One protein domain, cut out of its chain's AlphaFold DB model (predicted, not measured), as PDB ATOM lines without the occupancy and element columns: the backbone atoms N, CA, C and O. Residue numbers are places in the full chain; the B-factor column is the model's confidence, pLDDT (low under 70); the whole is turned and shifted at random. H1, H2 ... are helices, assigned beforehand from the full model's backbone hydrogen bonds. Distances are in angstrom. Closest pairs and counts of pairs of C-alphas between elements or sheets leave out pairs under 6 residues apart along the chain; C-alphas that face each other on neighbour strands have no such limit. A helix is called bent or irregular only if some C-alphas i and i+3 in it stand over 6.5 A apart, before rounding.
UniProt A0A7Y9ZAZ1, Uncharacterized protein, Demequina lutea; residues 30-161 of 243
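AT A GLANCE: This is residues 30 to 161 of the 243 residues of an uncharacterized protein of Demequina lutea (UniProt A0A7Y9ZAZ1). One long helix, H2, makes a spine, with H1 running back alongside part of its first half and H3 folding back beside its far half, the two following each other along the spine. The bent helix H4 crosses near the beginning of H2 with its arm H4a and then crosses H1 with its arm H4b, while a long loop, residues 42 to 70, joins H1 to H2. The printed part has 132 residues, with four named helices in the order H1, H2, H3, H4 and no named strand; its class is all helix. It is compact, with a radius of gyration of the C-alphas of 16.3 A, and spans 53 by 37 by 30 A.

IN THESE COORDINATES: H2, residues 71 to 100, is the longest helix, 43.7 A from C-alpha 71 at (215.949, 226.573, 187.235) to C-alpha 100 at (210.523, 222.339, 230.401). H1, residues 30 to 41, is 16.2 A long and begins with C-alpha 30 at (219.182, 215.442, 209.403). H3, residues 106 to 118, is 18.2 A long. H4, residues 133 to 153, was assigned as one helix by its hydrogen bonds but is bent: C-alphas 141 and 144 are 7.5 A apart. Its arms are H4a, residues 133 to 141, 12.3 A long, and H4b, residues 144 to 153, 14.2 A long, ending with C-alpha 153 at (228.867, 210.546, 207.540).

HOW THE PARTS SIT: H2 is the hub, touching three other helices. With residues 78 to 86 alone it touches H1, at a shallow tilt of 14 degrees, opposite ways, a helical hairpin; the closest C-alphas, of Leu 32 and Leu 85, are 6.8 A apart. H2 and H3, also a helical hairpin, only just touch, with 3 pairs of C-alphas within 8 A, the closest those of Phe 88 and His 117 at 7.2 A; they run opposite ways at a shallow tilt of 10 degrees. With residues 73 to 78 alone H2 touches H4a, about perpendicular at 74 degrees; the closest C-alphas, of Leu 74 and Met 135, are 5.8 A apart. H1 touches H4b, the closest C-alphas being those of Val 34 and Ala 146 at 5.4 A, with a steep tilt of 67 degrees, only just short of about perpendicular, opposite ways. The helix packing is part aligned, part crossed, with 2 of 4 touching pairs at a shallow tilt. H1 and H3 are apart, and H3 is apart from H4a and H4b. In H1, H2, H3, H4a and H4b every O i to N i+4 pair is within hydrogen-bond range.

THE WHOLE: The C-alphas farthest apart, of Pro 67 and His 103, are 53.3 A from each other. The printed part has no cut. The links from H1 to H2, 29 residues, and from H3 to H4, 14 residues, are long; that from H2 to H3 is tight. Residues 100 to 108, of which 106 to 108 belong to H3, stand free, as do residues 154 to 161. Mean pLDDT of the printed part is 85.3; residues 62 to 67, 100 to 102 and 153 to 161 are under 70.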
ATOM      1  N   GLN A  30     219.299 216.198 210.653       86.00
ATOM      2  CA  GLN A  30     219.182 215.442 209.403       86.00
ATOM      3  C   GLN A  30     218.456 216.218 208.291       86.00
ATOM      4  O   GLN A  30     218.910 216.192 207.148       86.00
ATOM      5  N   LEU A  31     217.346 216.899 208.595       92.00
ATOM      6  CA  LEU A  31     216.532 217.584 207.583       92.00
ATOM      7  C   LEU A  31     217.289 218.721 206.881       92.00
ATOM      8  O   LEU A  31     217.226 218.826 205.655       92.00
ATOM      9  N   LEU A  32     218.083 219.505 207.623       94.69
ATOM     10  CA  LEU A  32     218.889 220.591 207.055       94.69
ATOM     11  C   LEU A  32     219.988 220.033 206.149       94.69
ATOM     12  O   LEU A  32     220.202 220.519 205.038       94.69
ATOM     13  N   TYR A  33     220.645 218.956 206.580       92.75
ATOM     14  CA  TYR A  33     221.663 218.296 205.773       92.75
ATOM     15  C   TYR A  33     221.109 217.625 204.520       92.75
ATOM     16  O   TYR A  33     221.758 217.681 203.476       92.75
ATOM     17  N   VAL A  34     219.922 217.024 204.595       93.81
ATOM     18  CA  VAL A  34     219.244 216.467 203.421       93.81
ATOM     19  C   VAL A  34     218.910 217.576 202.423       93.81
ATOM     20  O   VAL A  34     219.209 217.426 201.239       93.81
ATOM     21  N   ALA A  35     218.372 218.712 202.874       96.56
ATOM     22  CA  ALA A  35     218.058 219.835 201.991       96.56
ATOM     23  C   ALA A  35     219.305 220.419 201.301       96.56
ATOM     24  O   ALA A  35     219.271 220.687 200.096       96.56
ATOM     25  N   LEU A  36     220.416 220.569 202.034       95.88
ATOM     26  CA  LEU A  36     221.699 221.025 201.483       95.88
ATOM     27  C   LEU A  36     222.300 220.017 200.502       95.88
ATOM     28  O   LEU A  36     222.788 220.404 199.442       95.88
ATOM     29  N   TYR A  37     222.231 218.726 200.823       94.50
ATOM     30  CA  TYR A  37     222.694 217.673 199.927       94.50
ATOM     31  C   TYR A  37     221.933 217.710 198.601       94.50
ATOM     32  O   TYR A  37     222.546 217.717 197.535       94.50
ATOM     33  N   ILE A  38     220.598 217.779 198.664       94.88
ATOM     34  CA  ILE A  38     219.750 217.824 197.472       94.88
ATOM     35  C   ILE A  38     220.082 219.059 196.630       94.88
ATOM     36  O   ILE A  38     220.227 218.926 195.417       94.88
ATOM     37  N   ARG A  39     220.278 220.231 197.253       95.69
ATOM     38  CA  ARG A  39     220.714 221.447 196.547       95.69
ATOM     39  C   ARG A  39     221.991 221.214 195.749       95.69
ATOM     40  O   ARG A  39     222.045 221.517 194.558       95.69
ATOM     41  N   ASP A  40     223.009 220.685 196.419       94.44
ATOM     42  CA  ASP A  40     224.355 220.578 195.871       94.44
ATOM     43  C   ASP A  40     224.444 219.491 194.787       94.44
ATOM     44  O   ASP A  40     225.099 219.694 193.763       94.44
ATOM     45  N   VAL A  41     223.751 218.360 194.970       92.88
ATOM     46  CA  VAL A  41     223.708 217.249 193.998       92.88
ATOM     47  C   VAL A  41     222.761 217.521 192.830       92.88
ATOM     48  O   VAL A  41     222.986 217.009 191.739       92.88
ATOM     49  N   ALA A  42     221.714 218.324 193.008       91.50
ATOM     50  CA  ALA A  42     220.873 218.753 191.890       91.50
ATOM     51  C   ALA A  42     221.416 220.009 191.185       91.50
ATOM     52  O   ALA A  42     220.830 220.459 190.204       91.50
ATOM     53  N   GLY A  43     222.522 220.591 191.667       91.62
ATOM     54  CA  GLY A  43     223.121 221.786 191.074       91.62
ATOM     55  C   GLY A  43     222.209 223.015 191.137       91.62
ATOM     56  O   GLY A  43     222.301 223.882 190.262       91.62
ATOM     57  N   ILE A  44     221.323 223.098 192.138       93.19
ATOM     58  CA  ILE A  44     220.353 224.192 192.278       93.19
ATOM     59  C   ILE A  44     221.113 225.493 192.540       93.19
ATOM     60  O   ILE A  44     221.766 225.657 193.571       93.19
ATOM     61  N   GLN A  45     221.020 226.431 191.599       91.69
ATOM     62  CA  GLN A  45     221.669 227.732 191.717       91.69
ATOM     63  C   GLN A  45     220.805 228.656 192.565       91.69
ATOM     64  O   GLN A  45     219.731 229.077 192.140       91.69
ATOM     65  N   VAL A  46     221.273 228.978 193.764       92.12
ATOM     66  CA  VAL A  46     220.587 229.868 194.703       92.12
ATOM     67  C   VAL A  46     221.279 231.232 194.742       92.12
ATOM     68  O   VAL A  46     222.510 231.287 194.682       92.12
ATOM     69  N   PRO A  47     220.525 232.345 194.819       90.88
ATOM     70  CA  PRO A  47     221.091 233.665 195.052       90.88
ATOM     71  C   PRO A  47     222.044 233.674 196.247       90.88
ATOM     72  O   PRO A  47     221.773 233.056 197.277       90.88
ATOM     73  N   VAL A  48     223.151 234.407 196.113       88.81
ATOM     74  CA  VAL A  48     224.077 234.630 197.225       88.81
ATOM     75  C   VAL A  48     223.371 235.492 198.265       88.81
ATOM     76  O   VAL A  48     223.092 236.664 198.018       88.81
ATOM     77  N   ASP A  49     223.100 234.904 199.424       92.25
ATOM     78  CA  ASP A  49     222.435 235.550 200.548       92.25
ATOM     79  C   ASP A  49     223.074 235.071 201.866       92.25
ATOM     80  O   ASP A  49     223.387 233.884 201.984       92.25
ATOM     81  N   PRO A  50     223.280 235.943 202.872       92.62
ATOM     82  CA  PRO A  50     223.885 235.546 204.145       92.62
ATOM     83  C   PRO A  50     223.145 234.431 204.900       92.62
ATOM     84  O   PRO A  50     223.776 233.723 205.679       92.62
ATOM     85  N   SER A  51     221.834 234.268 204.687       94.19
ATOM     86  CA  SER A  51     221.012 233.201 205.285       94.19
ATOM     87  C   SER A  51     221.123 231.851 204.574       94.19
ATOM     88  O   SER A  51     220.660 230.831 205.091       94.19
ATOM     89  N   VAL A  52     221.751 231.830 203.398       95.94
ATOM     90  CA  VAL A  52     221.931 230.632 202.583       95.94
ATOM     91  C   VAL A  52     223.330 230.071 202.840       95.94
ATOM     92  O   VAL A  52     224.323 230.744 202.545       95.94
ATOM     93  N   PRO A  53     223.453 228.843 203.375       95.56
ATOM     94  CA  PRO A  53     224.760 228.255 203.631       95.56
ATOM     95  C   PRO A  53     225.534 228.001 202.329       95.56
ATOM     96  O   PRO A  53     224.916 227.661 201.317       95.56
ATOM     97  N   PRO A  54     226.876 228.060 202.338       95.50
ATOM     98  CA  PRO A  54     227.704 227.581 201.235       95.50
ATOM     99  C   PRO A  54     227.499 226.088 200.935       95.50
ATOM    100  O   PRO A  54     226.805 225.371 201.663       95.50
ATOM    101  N   SER A  55     228.126 225.594 199.868       93.75
ATOM    102  CA  SER A  55     228.083 224.172 199.502       93.75
ATOM    103  C   SER A  55     228.770 223.278 200.531       93.75
ATOM    104  O   SER A  55     229.777 223.660 201.133       93.75
ATOM    105  N   LEU A  56     228.260 222.066 200.709       91.81
ATOM    106  CA  LEU A  56     228.838 221.026 201.555       91.81
ATOM    107  C   LEU A  56     230.248 220.644 201.069       91.81
ATOM    108  O   LEU A  56     230.481 220.521 199.868       91.81
ATOM    109  N   ARG A  57     231.194 220.433 201.996       82.44
ATOM    110  CA  ARG A  57     232.622 220.201 201.665       82.44
ATOM    111  C   ARG A  57     232.915 218.875 200.964       82.44
ATOM    112  O   ARG A  57     233.923 218.759 200.278       82.44
ATOM    113  N   ASN A  58     232.070 217.868 201.172       79.44
ATOM    114  CA  ASN A  58     232.326 216.476 200.782       79.44
ATOM    115  C   ASN A  58     231.152 215.874 199.998       79.44
ATOM    116  O   ASN A  58     230.779 214.715 200.195       79.44
ATOM    117  N   VAL A  59     230.527 216.684 199.150       82.25
ATOM    118  CA  VAL A  59     229.457 216.253 198.250       82.25
ATOM    119  C   VAL A  59     229.918 216.504 196.827       82.25
ATOM    120  O   VAL A  59     230.403 217.588 196.512       82.25
ATOM    121  N   ALA A  60     229.787 215.495 195.965       74.12
ATOM    122  CA  ALA A  60     229.996 215.698 194.542       74.12
ATOM    123  C   ALA A  60     228.932 216.681 194.042       74.12
ATOM    124  O   ALA A  60     227.744 216.364 194.051       74.12
ATOM    125  N   HIS A  61     229.352 217.881 193.646       71.75
ATOM    126  CA  HIS A  61     228.441 218.854 193.057       71.75
ATOM    127  C   HIS A  61     227.910 218.293 191.739       71.75
ATOM    128  O   HIS A  61     228.682 217.847 190.885       71.75
ATOM    129  N   GLY A  62     226.587 218.246 191.624       63.03
ATOM    130  CA  GLY A  62     225.931 217.592 190.507       63.03
ATOM    131  C   GLY A  62     226.090 218.319 189.182       63.03
ATOM    132  O   GLY A  62     226.470 219.488 189.105       63.03
ATOM    133  N   VAL A  63     225.739 217.596 188.121       58.41
ATOM    134  CA  VAL A  63     225.442 218.179 186.810       58.41
ATOM    135  C   VAL A  63     224.166 219.016 186.948       58.41
ATOM    136  O   VAL A  63     223.308 218.679 187.762       58.41
ATOM    137  N   ALA A  64     224.064 220.107 186.182       60.84
ATOM    138  CA  ALA A  64     222.904 220.997 186.175       60.84
ATOM    139  C   ALA A  64     221.564 220.224 186.147       60.84
ATOM    140  O   ALA A  64     221.532 219.122 185.582       60.84
ATOM    141  N   PRO A  65     220.479 220.796 186.714       64.25
ATOM    142  CA  PRO A  65     219.146 220.201 186.659       64.25
ATOM    143  C   PRO A  65     218.787 219.762 185.238       64.25
ATOM    144  O   PRO A  65     219.306 220.318 184.265       64.25
ATOM    145  N   ASP A  66     217.885 218.783 185.122       68.06
ATOM    146  CA  ASP A  66     217.316 218.403 183.828       68.06
ATOM    147  C   ASP A  66     216.912 219.682 183.063       68.06
ATOM    148  O   ASP A  66     216.257 220.546 183.653       68.06
ATOM    149  N   PRO A  67     217.318 219.857 181.790       64.50
ATOM    150  CA  PRO A  67     217.017 221.062 181.017       64.50
ATOM    151  C   PRO A  67     215.516 221.373 180.893       64.50
ATOM    152  O   PRO A  67     215.162 222.473 180.469       64.50
ATOM    153  N   HIS A  68     214.636 220.431 181.240       70.81
ATOM    154  CA  HIS A  68     213.192 220.634 181.301       70.81
ATOM    155  C   HIS A  68     212.685 221.253 182.615       70.81
ATOM    156  O   HIS A  68     211.529 221.671 182.661       70.81
ATOM    157  N   VAL A  69     213.520 221.352 183.653       79.38
ATOM    158  CA  VAL A  69     213.168 221.988 184.927       79.38
ATOM    159  C   VAL A  69     213.459 223.485 184.860       79.38
ATOM    160  O   VAL A  69     214.558 223.907 184.494       79.38
ATOM    161  N   ASP A  70     212.484 224.306 185.253       87.31
ATOM    162  CA  ASP A  70     212.695 225.745 185.401       87.31
ATOM    163  C   ASP A  70     213.648 226.008 186.577       87.31
ATOM    164  O   ASP A  70     213.282 225.937 187.751       87.31
ATOM    165  N   ALA A  71     214.903 226.325 186.252       89.19
ATOM    166  CA  ALA A  71     215.949 226.573 187.235       89.19
ATOM    167  C   ALA A  71     215.631 227.745 188.181       89.19
ATOM    168  O   ALA A  71     216.034 227.711 189.346       89.19
ATOM    169  N   ALA A  72     214.914 228.772 187.710       91.38
ATOM    170  CA  ALA A  72     214.538 229.907 188.549       91.38
ATOM    171  C   ALA A  72     213.427 229.513 189.532       91.38
ATOM    172  O   ALA A  72     213.510 229.848 190.718       91.38
ATOM    173  N   ALA A  73     212.435 228.751 189.062       92.69
ATOM    174  CA  ALA A  73     211.387 228.209 189.918       92.69
ATOM    175  C   ALA A  73     211.970 227.263 190.978       92.69
ATOM    176  O   ALA A  73     211.694 227.438 192.163       92.69
ATOM    177  N   LEU A  74     212.847 226.334 190.580       94.38
ATOM    178  CA  LEU A  74     213.498 225.396 191.496       94.38
ATOM    179  C   LEU A  74     214.349 226.114 192.557       94.38
ATOM    180  O   LEU A  74     214.312 225.748 193.729       94.38
ATOM    181  N   SER A  75     215.075 227.165 192.164       95.25
ATOM    182  CA  SER A  75     215.848 228.008 193.084       95.25
ATOM    183  C   SER A  75     214.968 228.662 194.152       95.25
ATOM    184  O   SER A  75     215.254 228.554 195.347       95.25
ATOM    185  N   SER A  76     213.862 229.290 193.736       96.19
ATOM    186  CA  SER A  76     212.906 229.911 194.660       96.19
ATOM    187  C   SER A  76     212.253 228.875 195.574       96.19
ATOM    188  O   SER A  76     212.200 229.070 196.784       96.19
ATOM    189  N   GLN A  77     211.805 227.753 195.009       96.81
ATOM    190  CA  GLN A  77     211.152 226.679 195.757       96.81
ATOM    191  C   GLN A  77     212.092 226.051 196.797       96.81
ATOM    192  O   GLN A  77     211.664 225.773 197.917       96.81
ATOM    193  N   TRP A  78     213.374 225.862 196.460       97.50
ATOM    194  CA  TRP A  78     214.368 225.386 197.421       97.50
ATOM    195  C   TRP A  78     214.598 226.398 198.546       97.50
ATOM    196  O   TRP A  78     214.673 226.000 199.706       97.50
ATOM    197  N   LEU A  79     214.682 227.697 198.236       97.19
ATOM    198  CA  LEU A  79     214.845 228.739 199.257       97.19
ATOM    199  C   LEU A  79     213.668 228.779 200.232       97.19
ATOM    200  O   LEU A  79     213.876 228.907 201.439       97.19
ATOM    201  N   ASP A  80     212.445 228.665 199.724       97.31
ATOM    202  CA  ASP A  80     211.246 228.662 200.561       97.31
ATOM    203  C   ASP A  80     211.176 227.401 201.430       97.31
ATOM    204  O   ASP A  80     210.846 227.479 202.619       97.31
ATOM    205  N   TRP A  81     211.585 226.252 200.885       97.88
ATOM    206  CA  TRP A  81     211.725 225.025 201.663       97.88
ATOM    207  C   TRP A  81     212.799 225.156 202.750       97.88
ATOM    208  O   TRP A  81     212.509 224.908 203.917       97.88
ATOM    209  N   TRP A  82     214.002 225.630 202.409       97.69
ATOM    210  CA  TRP A  82     215.094 225.867 203.359       97.69
ATOM    211  C   TRP A  82     214.660 226.765 204.522       97.69
ATOM    212  O   TRP A  82     214.874 226.426 205.684       97.69
ATOM    213  N   ARG A  83     213.991 227.884 204.224       97.00
ATOM    214  CA  ARG A  83     213.466 228.795 205.252       97.00
ATOM    215  C   ARG A  83     212.430 228.120 206.145       97.00
ATOM    216  O   ARG A  83     212.457 228.344 207.349       97.00
ATOM    217  N   SER A  84     211.557 227.290 205.576       97.06
ATOM    218  CA  SER A  84     210.547 226.543 206.339       97.06
ATOM    219  C   SER A  84     211.186 225.521 207.281       97.06
ATOM    220  O   SER A  84     210.779 225.405 208.432       97.06
ATOM    221  N   LEU A  85     212.236 224.833 206.825       96.62
ATOM    222  CA  LEU A  85     213.008 223.896 207.642       96.62
ATOM    223  C   LEU A  85     213.746 224.599 208.792       96.62
ATOM    224  O   LEU A  85     213.705 224.134 209.928       96.62
ATOM    225  N   VAL A  86     214.384 225.742 208.522       96.44
ATOM    226  CA  VAL A  86     215.048 226.542 209.566       96.44
ATOM    227  C   VAL A  86     214.027 227.106 210.558       96.44
ATOM    228  O   VAL A  86     214.277 227.081 211.760       96.44
ATOM    229  N   ALA A  87     212.875 227.584 210.082       96.06
ATOM    230  CA  ALA A  87     211.800 228.066 210.945       96.06
ATOM    231  C   ALA A  87     211.274 226.958 211.868       96.06
ATOM    232  O   ALA A  87     211.123 227.194 213.065       96.06
ATOM    233  N   PHE A  88     211.086 225.744 211.340       94.44
ATOM    234  CA  PHE A  88     210.715 224.579 212.139       94.44
ATOM    235  C   PHE A  88     211.733 224.300 213.256       94.44
ATOM    236  O   PHE A  88     211.330 224.125 214.402       94.44
ATOM    237  N   GLU A  89     213.039 224.323 212.973       92.12
ATOM    238  CA  GLU A  89     214.055 224.092 214.012       92.12
ATOM    239  C   GLU A  89     214.108 225.206 215.065       92.12
ATOM    240  O   GLU A  89     214.229 224.941 216.264       92.12
ATOM    241  N   VAL A  90     213.939 226.462 214.647       92.50
ATOM    242  CA  VAL A  90     213.820 227.603 215.567       92.50
ATOM    243  C   VAL A  90     212.610 227.440 216.494       92.50
ATOM    244  O   VAL A  90     212.702 227.693 217.699       92.50
ATOM    245  N   GLU A  91     211.464 227.036 215.945       91.19
ATOM    246  CA  GLU A  91     210.241 226.798 216.711       91.19
ATOM    247  C   GLU A  91     210.385 225.595 217.641       91.19
ATOM    248  O   GLU A  91     209.990 225.683 218.804       91.19
ATOM    249  N   ASN A  92     211.006 224.512 217.172       86.75
ATOM    250  CA  ASN A  92     211.305 223.327 217.964       86.75
ATOM    251  C   ASN A  92     212.199 223.678 219.164       86.75
ATOM    252  O   ASN A  92     211.839 223.376 220.304       86.75
ATOM    253  N   PHE A  93     213.291 224.420 218.949       84.25
ATOM    254  CA  PHE A  93     214.147 224.928 220.026       84.25
ATOM    255  C   PHE A  93     213.348 225.745 221.059       84.25
ATOM    256  O   PHE A  93     213.403 225.487 222.268       84.25
ATOM    257  N   ALA A  94     212.522 226.689 220.593       84.94
ATOM    258  CA  ALA A  94     211.679 227.493 221.475       84.94
ATOM    259  C   ALA A  94     210.627 226.652 222.228       84.94
ATOM    260  O   ALA A  94     210.337 226.918 223.400       84.94
ATOM    261  N   ALA A  95     210.065 225.632 221.580       82.38
ATOM    262  CA  ALA A  95     209.070 224.739 222.156       82.38
ATOM    263  C   ALA A  95     209.680 223.829 223.225       82.38
ATOM    264  O   ALA A  95     209.092 223.693 224.297       82.38
ATOM    265  N   VAL A  96     210.872 223.261 222.998       77.00
ATOM    266  CA  VAL A  96     211.587 222.456 224.005       77.00
ATOM    267  C   VAL A  96     211.868 223.293 225.256       77.00
ATOM    268  O   VAL A  96     211.700 222.803 226.376       77.00
ATOM    269  N   ARG A  97     212.223 224.572 225.093       72.38
ATOM    270  CA  ARG A  97     212.371 225.509 226.215       72.38
ATOM    271  C   ARG A  97     211.060 225.699 226.982       72.38
ATOM    272  O   ARG A  97     211.022 225.494 228.194       72.38
ATOM    273  N   ALA A  98     209.975 226.050 226.294       76.19
ATOM    274  CA  ALA A  98     208.673 226.262 226.933       76.19
ATOM    275  C   ALA A  98     208.142 224.982 227.610       76.19
ATOM    276  O   ALA A  98     207.537 225.017 228.683       76.19
ATOM    277  N   ALA A  99     208.414 223.830 227.002       71.94
ATOM    278  CA  ALA A  99     208.024 222.511 227.467       71.94
ATOM    279  C   ALA A  99     208.662 222.109 228.802       71.94
ATOM    280  O   ALA A  99     208.016 221.407 229.582       71.94
ATOM    281  N   GLN A 100     209.888 222.555 229.092       67.62
ATOM    282  CA  GLN A 100     210.523 222.339 230.401       67.62
ATOM    283  C   GLN A 100     209.770 223.045 231.538       67.62
ATOM    284  O   GLN A 100     209.866 222.628 232.689       67.62
ATOM    285  N   MET A 101     208.977 224.067 231.211       64.94
ATOM    286  CA  MET A 101     208.155 224.825 232.155       64.94
ATOM    287  C   MET A 101     206.682 224.376 232.168       64.94
ATOM    288  O   MET A 101     205.883 224.921 232.927       64.94
ATOM    289  N   SER A 102     206.301 223.402 231.332       69.81
ATOM    290  CA  SER A 102     204.906 223.021 231.076       69.81
ATOM    291  C   SER A 102     204.571 221.600 231.541       69.81
ATOM    292  O   SER A 102     205.373 220.674 231.417       69.81
ATOM    293  N   HIS A 103     203.332 221.404 232.006       73.50
ATOM    294  CA  HIS A 103     202.778 220.104 232.408       73.50
ATOM    295  C   HIS A 103     202.089 219.328 231.268       73.50
ATOM    296  O   HIS A 103     201.432 218.322 231.536       73.50
ATOM    297  N   VAL A 104     202.207 219.773 230.008       76.31
ATOM    298  CA  VAL A 104     201.640 219.047 228.855       76.31
ATOM    299  C   VAL A 104     202.187 217.611 228.817       76.31
ATOM    300  O   VAL A 104     203.412 217.439 228.883       76.31
ATOM    301  N   PRO A 105     201.324 216.579 228.698       82.94
ATOM    302  CA  PRO A 105     201.763 215.194 228.603       82.94
ATOM    303  C   PRO A 105     202.755 214.983 227.457       82.94
ATOM    304  O   PRO A 105     202.558 215.465 226.343       82.94
ATOM    305  N   ALA A 106     203.808 214.204 227.712       80.00
ATOM    306  CA  ALA A 106     204.863 213.957 226.729       80.00
ATOM    307  C   ALA A 106     204.330 213.384 225.401       80.00
ATOM    308  O   ALA A 106     204.852 213.716 224.345       80.00
ATOM    309  N   GLN A 107     203.272 212.566 225.444       81.50
ATOM    310  CA  GLN A 107     202.672 211.961 224.251       81.50
ATOM    311  C   GLN A 107     202.012 212.987 223.323       81.50
ATOM    312  O   GLN A 107     202.222 212.923 222.114       81.50
ATOM    313  N   ASP A 108     201.245 213.932 223.871       86.62
ATOM    314  CA  ASP A 108     200.592 214.968 223.066       86.62
ATOM    315  C   ASP A 108     201.638 215.869 222.408       86.62
ATOM    316  O   ASP A 108     201.567 216.123 221.211       86.62
ATOM    317  N   ARG A 109     202.686 216.222 223.159       80.31
ATOM    318  CA  ARG A 109     203.828 216.985 222.648       80.31
ATOM    319  C   ARG A 109     204.576 216.253 221.534       80.31
ATOM    320  O   ARG A 109     204.941 216.861 220.536       80.31
ATOM    321  N   MET A 110     204.817 214.951 221.697       81.94
ATOM    322  CA  MET A 110     205.459 214.140 220.659       81.94
ATOM    323  C   MET A 110     204.617 214.090 219.383       81.94
ATOM    324  O   MET A 110     205.183 214.127 218.295       81.94
ATOM    325  N   ARG A 111     203.285 214.018 219.507       87.38
ATOM    326  CA  ARG A 111     202.381 214.059 218.355       87.38
ATOM    327  C   ARG A 111     202.415 215.424 217.669       87.38
ATOM    328  O   ARG A 111     202.611 215.463 216.465       87.38
ATOM    329  N   GLU A 112     202.303 216.515 218.425       87.81
ATOM    330  CA  GLU A 112     202.385 217.880 217.881       87.81
ATOM    331  C   GLU A 112     203.709 218.123 217.146       87.81
ATOM    332  O   GLU A 112     203.709 218.653 216.037       87.81
ATOM    333  N   LEU A 113     204.831 217.674 217.718       86.19
ATOM    334  CA  LEU A 113     206.140 217.775 217.074       86.19
ATOM    335  C   LEU A 113     206.221 216.929 215.797       86.19
ATOM    336  O   LEU A 113     206.779 217.383 214.802       86.19
ATOM    337  N   ALA A 114     205.672 215.713 215.811       86.69
ATOM    338  CA  ALA A 114     205.645 214.851 214.633       86.69
ATOM    339  C   ALA A 114     204.791 215.451 213.503       86.69
ATOM    340  O   ALA A 114     205.219 215.427 212.350       86.69
ATOM    341  N   ASP A 115     203.632 216.025 213.834       91.50
ATOM    342  CA  ASP A 115     202.747 216.689 212.872       91.50
ATOM    343  C   ASP A 115     203.418 217.943 212.283       91.50
ATOM    344  O   ASP A 115     203.415 218.136 211.067       91.50
ATOM    345  N   ALA A 116     204.063 218.761 213.126       91.44
ATOM    346  CA  ALA A 116     204.816 219.935 212.687       91.44
ATOM    347  C   ALA A 116     206.018 219.558 211.802       91.44
ATOM    348  O   ALA A 116     206.248 220.187 210.772       91.44
ATOM    349  N   HIS A 117     206.745 218.495 212.156       91.00
ATOM    350  CA  HIS A 117     207.850 217.985 211.346       91.00
ATOM    351  C   HIS A 117     207.351 217.477 209.986       91.00
ATOM    352  O   HIS A 117     207.909 217.829 208.949       91.00
ATOM    353  N   ALA A 118     206.270 216.691 209.963       92.62
ATOM    354  CA  ALA A 118     205.677 216.192 208.723       92.62
ATOM    355  C   ALA A 118     205.149 217.323 207.820       92.62
ATOM    356  O   ALA A 118     205.142 217.182 206.600       92.62
ATOM    357  N   ALA A 119     204.761 218.469 208.386       94.50
ATOM    358  CA  ALA A 119     204.326 219.625 207.607       94.50
ATOM    359  C   ALA A 119     205.448 220.277 206.773       94.50
ATOM    360  O   ALA A 119     205.140 221.007 205.832       94.50
ATOM    361  N   VAL A 120     206.725 220.016 207.086       94.69
ATOM    362  CA  VAL A 120     207.888 220.580 206.368       94.69
ATOM    363  C   VAL A 120     208.829 219.521 205.778       94.69
ATOM    364  O   VAL A 120     209.616 219.823 204.876       94.69
ATOM    365  N   PHE A 121     208.780 218.291 206.297       93.94
ATOM    366  CA  PHE A 121     209.673 217.199 205.929       93.94
ATOM    367  C   PHE A 121     209.001 215.825 206.124       93.94
ATOM    368  O   PHE A 121     209.066 215.202 207.187       93.94
ATOM    369  N   ASP A 122     208.380 215.329 205.057       94.06
ATOM    370  CA  ASP A 122     207.602 214.084 204.998       94.06
ATOM    371  C   ASP A 122     208.026 213.183 203.818       94.06
ATOM    372  O   ASP A 122     207.260 212.928 202.882       94.06
ATOM    373  N   PRO A 123     209.271 212.683 203.822       91.62
ATOM    374  CA  PRO A 123     209.706 211.725 202.817       91.62
ATOM    375  C   PRO A 123     208.889 210.413 202.871       91.62
ATOM    376  O   PRO A 123     208.364 210.060 203.931       91.62
ATOM    377  N   PRO A 124     208.878 209.614 201.784       90.50
ATOM    378  CA  PRO A 124     209.689 209.794 200.575       90.50
ATOM    379  C   PRO A 124     209.048 210.649 199.470       90.50
ATOM    380  O   PRO A 124     209.785 211.150 198.626       90.50
ATOM    381  N   GLU A 125     207.726 210.838 199.457       92.69
ATOM    382  CA  GLU A 125     207.037 211.586 198.392       92.69
ATOM    383  C   GLU A 125     206.992 213.108 198.606       92.69
ATOM    384  O   GLU A 125     206.675 213.836 197.664       92.69
ATOM    385  N   PHE A 126     207.307 213.590 199.813       94.81
ATOM    386  CA  PHE A 126     207.300 215.009 200.185       94.81
ATOM    387  C   PHE A 126     205.970 215.713 199.876       94.81
ATOM    388  O   PHE A 126     205.912 216.665 199.089       94.81
ATOM    389  N   ALA A 127     204.872 215.256 200.481       95.81
ATOM    390  CA  ALA A 127     203.585 215.926 200.321       95.81
ATOM    391  C   ALA A 127     203.599 217.358 200.897       95.81
ATOM    392  O   ALA A 127     202.877 218.212 200.376       95.81
ATOM    393  N   SER A 128     204.478 217.660 201.860       95.06
ATOM    394  CA  SER A 128     204.755 219.024 202.346       95.06
ATOM    395  C   SER A 128     205.179 219.991 201.231       95.06
ATOM    396  O   SER A 128     204.894 221.186 201.300       95.06
ATOM    397  N   LEU A 129     205.769 219.482 200.145       96.88
ATOM    398  CA  LEU A 129     206.188 220.254 198.972       96.88
ATOM    399  C   LEU A 129     205.118 220.318 197.870       96.88
ATOM    400  O   LEU A 129     205.432 220.604 196.717       96.88
ATOM    401  N   ALA A 130     203.838 220.081 198.176       95.06
ATOM    402  CA  ALA A 130     202.765 220.132 197.176       95.06
ATOM    403  C   ALA A 130     202.656 221.484 196.434       95.06
ATOM    404  O   ALA A 130     202.232 221.503 195.279       95.06
ATOM    405  N   GLY A 131     203.052 222.595 197.070       94.75
ATOM    406  CA  GLY A 131     203.125 223.928 196.452       94.75
ATOM    407  C   GLY A 131     204.374 224.178 195.593       94.75
ATOM    408  O   GLY A 131     204.440 225.195 194.908       94.75
ATOM    409  N   SER A 132     205.327 223.247 195.608       96.31
ATOM    410  CA  SER A 132     206.648 223.347 194.982       96.31
ATOM    411  C   SER A 132     206.931 222.078 194.165       96.31
ATOM    412  O   SER A 132     207.738 221.243 194.578       96.31
ATOM    413  N   PRO A 133     206.220 221.865 193.040       93.25
ATOM    414  CA  PRO A 133     206.223 220.587 192.333       93.25
ATOM    415  C   PRO A 133     207.607 220.178 191.810       93.25
ATOM    416  O   PRO A 133     207.944 218.999 191.923       93.25
ATOM    417  N   ASP A 134     208.414 221.123 191.320       93.12
ATOM    418  CA  ASP A 134     209.766 220.838 190.813       93.12
ATOM    419  C   ASP A 134     210.693 220.414 191.958       93.12
ATOM    420  O   ASP A 134     211.416 219.421 191.867       93.12
ATOM    421  N   MET A 135     210.632 221.133 193.085       95.44
ATOM    422  CA  MET A 135     211.399 220.790 194.281       95.44
ATOM    423  C   MET A 135     210.952 219.449 194.868       95.44
ATOM    424  O   MET A 135     211.799 218.668 195.293       95.44
ATOM    425  N   ARG A 136     209.648 219.147 194.855       95.56
ATOM    426  CA  ARG A 136     209.113 217.854 195.301       95.56
ATOM    427  C   ARG A 136     209.678 216.701 194.478       95.56
ATOM    428  O   ARG A 136     210.108 215.705 195.051       95.56
ATOM    429  N   GLU A 137     209.690 216.836 193.154       93.06
ATOM    430  CA  GLU A 137     210.231 215.814 192.257       93.06
ATOM    431  C   GLU A 137     211.727 215.584 192.506       93.06
ATOM    432  O   GLU A 137     212.159 214.448 192.718       93.06
ATOM    433  N   VAL A 138     212.510 216.667 192.570       93.56
ATOM    434  CA  VAL A 138     213.951 216.596 192.849       93.56
ATOM    435  C   VAL A 138     214.221 216.001 194.235       93.56
ATOM    436  O   VAL A 138     215.101 215.147 194.373       93.56
ATOM    437  N   ALA A 139     213.462 216.404 195.258       94.62
ATOM    438  CA  ALA A 139     213.606 215.884 196.614       94.62
ATOM    439  C   ALA A 139     213.294 214.386 196.680       94.62
ATOM    440  O   ALA A 139     214.124 213.620 197.171       94.62
ATOM    441  N   ALA A 140     212.162 213.949 196.122       94.56
ATOM    442  CA  ALA A 140     211.774 212.539 196.089       94.56
ATOM    443  C   ALA A 140     212.814 211.676 195.352       94.56
ATOM    444  O   ALA A 140     213.186 210.601 195.830       94.56
ATOM    445  N   LEU A 141     213.350 212.171 194.229       92.81
ATOM    446  CA  LEU A 141     214.378 211.477 193.451       92.81
ATOM    447  C   LEU A 141     215.693 211.304 194.230       92.81
ATOM    448  O   LEU A 141     216.350 210.266 194.120       92.81
ATOM    449  N   ARG A 142     216.093 212.321 195.003       92.62
ATOM    450  CA  ARG A 142     217.409 212.394 195.660       92.62
ATOM    451  C   ARG A 142     217.407 211.988 197.127       92.62
ATOM    452  O   ARG A 142     218.476 211.776 197.692       92.62
ATOM    453  N   PHE A 143     216.243 211.834 197.748       93.25
ATOM    454  CA  PHE A 143     216.138 211.627 199.191       93.25
ATOM    455  C   PHE A 143     216.884 210.391 199.693       93.25
ATOM    456  O   PHE A 143     217.598 210.470 200.690       93.25
ATOM    457  N   ARG A 144     216.765 209.256 198.996       92.44
ATOM    458  CA  ARG A 144     217.466 208.029 199.402       92.44
ATOM    459  C   ARG A 144     218.985 208.210 199.368       92.44
ATOM    460  O   ARG A 144     219.657 207.825 200.317       92.44
ATOM    461  N   GLU A 145     219.495 208.842 198.312       91.94
ATOM    462  CA  GLU A 145     220.919 209.169 198.153       91.94
ATOM    463  C   GLU A 145     221.395 210.107 199.278       91.94
ATOM    464  O   GLU A 145     222.417 209.861 199.919       91.94
ATOM    465  N   ALA A 146     220.592 211.130 199.591       91.44
ATOM    466  CA  ALA A 146     220.857 212.077 200.670       91.44
ATOM    467  C   ALA A 146     220.908 211.397 202.047       91.44
ATOM    468  O   ALA A 146     221.793 211.681 202.857       91.44
ATOM    469  N   LEU A 147     219.977 210.475 202.311       90.12
ATOM    470  CA  LEU A 147     219.904 209.737 203.569       90.12
ATOM    471  C   LEU A 147     221.078 208.763 203.728       90.12
ATOM    472  O   LEU A 147     221.639 208.650 204.822       90.12
ATOM    473  N   GLU A 148     221.465 208.081 202.649       89.88
ATOM    474  CA  GLU A 148     222.642 207.211 202.615       89.88
ATOM    475  C   GLU A 148     223.924 208.019 202.862       89.88
ATOM    476  O   GLU A 148     224.739 207.626 203.699       89.88
ATOM    477  N   TRP A 149     224.073 209.188 202.230       88.31
ATOM    478  CA  TRP A 149     225.200 210.095 202.470       88.31
ATOM    479  C   TRP A 149     225.248 210.596 203.923       88.31
ATOM    480  O   TRP A 149     226.298 210.524 204.571       88.31
ATOM    481  N   PHE A 150     224.117 211.048 204.472       85.19
ATOM    482  CA  PHE A 150     224.035 211.524 205.857       85.19
ATOM    483  C   PHE A 150     224.343 210.403 206.867       85.19
ATOM    484  O   PHE A 150     225.096 210.589 207.830       85.19
ATOM    485  N   SER A 151     223.824 209.199 206.615       83.31
ATOM    486  CA  SER A 151     224.103 208.015 207.436       83.31
ATOM    487  C   SER A 151     225.564 207.571 207.315       83.31
ATOM    488  O   SER A 151     226.177 207.214 208.317       83.31
ATOM    489  N   GLY A 152     226.150 207.656 206.117       77.31
ATOM    490  CA  GLY A 152     227.556 207.348 205.850       77.31
ATOM    491  C   GLY A 152     228.521 208.315 206.538       77.31
ATOM    492  O   GLY A 152     229.550 207.887 207.060       77.31
ATOM    493  N   ARG A 153     228.149 209.600 206.666       67.94
ATOM    494  CA  ARG A 153     228.867 210.546 207.540       67.94
ATOM    495  C   ARG A 153     228.884 210.071 208.990       67.94
ATOM    496  O   ARG A 153     229.841 210.348 209.711       67.94
ATOM    497  N   SER A 154     227.836 209.373 209.418       55.00
ATOM    498  CA  SER A 154     227.649 208.841 210.775       55.00
ATOM    499  C   SER A 154     228.320 207.474 210.993       55.00
ATOM    500  O   SER A 154     228.004 206.785 211.958       55.00
ATOM    501  N   GLY A 155     229.247 207.067 210.113       43.28
ATOM    502  CA  GLY A 155     230.036 205.834 210.235       43.28
ATOM    503  C   GLY A 155     231.033 205.805 211.407       43.28
ATOM    504  O   GLY A 155     231.622 204.761 211.678       43.28
ATOM    505  N   THR A 156     231.206 206.910 212.137       42.12
ATOM    506  CA  THR A 156     231.726 206.897 213.512       42.12
ATOM    507  C   THR A 156     230.572 206.611 214.480       42.12
ATOM    508  O   THR A 156     229.517 207.227 214.343       42.12
ATOM    509  N   PRO A 157     230.719 205.687 215.456       36.41
ATOM    510  CA  PRO A 157     229.624 205.278 216.338       36.41
ATOM    511  C   PRO A 157     228.880 206.490 216.905       36.41
ATOM    512  O   PRO A 157     229.525 207.438 217.343       36.41
ATOM    513  N   ARG A 158     227.538 206.450 216.954       40.78
ATOM    514  CA  ARG A 158     226.679 207.540 217.481       40.78
ATOM    515  C   ARG A 158     227.082 208.046 218.879       40.78
ATOM    516  O   ARG A 158     226.717 209.152 219.245       40.78
ATOM    517  N   HIS A 159     227.864 207.270 219.631       34.03
ATOM    518  CA  HIS A 159     228.422 207.653 220.930       34.03
ATOM    519  C   HIS A 159     229.722 208.482 220.867       34.03
ATOM    520  O   HIS A 159     230.103 209.047 221.879       34.03
ATOM    521  N   SER A 160     230.386 208.598 219.711       34.84
ATOM    522  CA  SER A 160     231.701 209.247 219.565       34.84
ATOM    523  C   SER A 160     231.638 210.697 219.050       34.84
ATOM    524  O   SER A 160     232.557 211.468 219.304       34.84
ATOM    525  N   ARG A 161     230.543 211.138 218.407       43.72
ATOM    526  CA  ARG A 161     230.386 212.561 218.011       43.72
ATOM    527  C   ARG A 161     230.199 213.521 219.191       43.72
ATOM    528  O   ARG A 161     230.389 214.718 219.018       43.72
TER     529      ARG A 161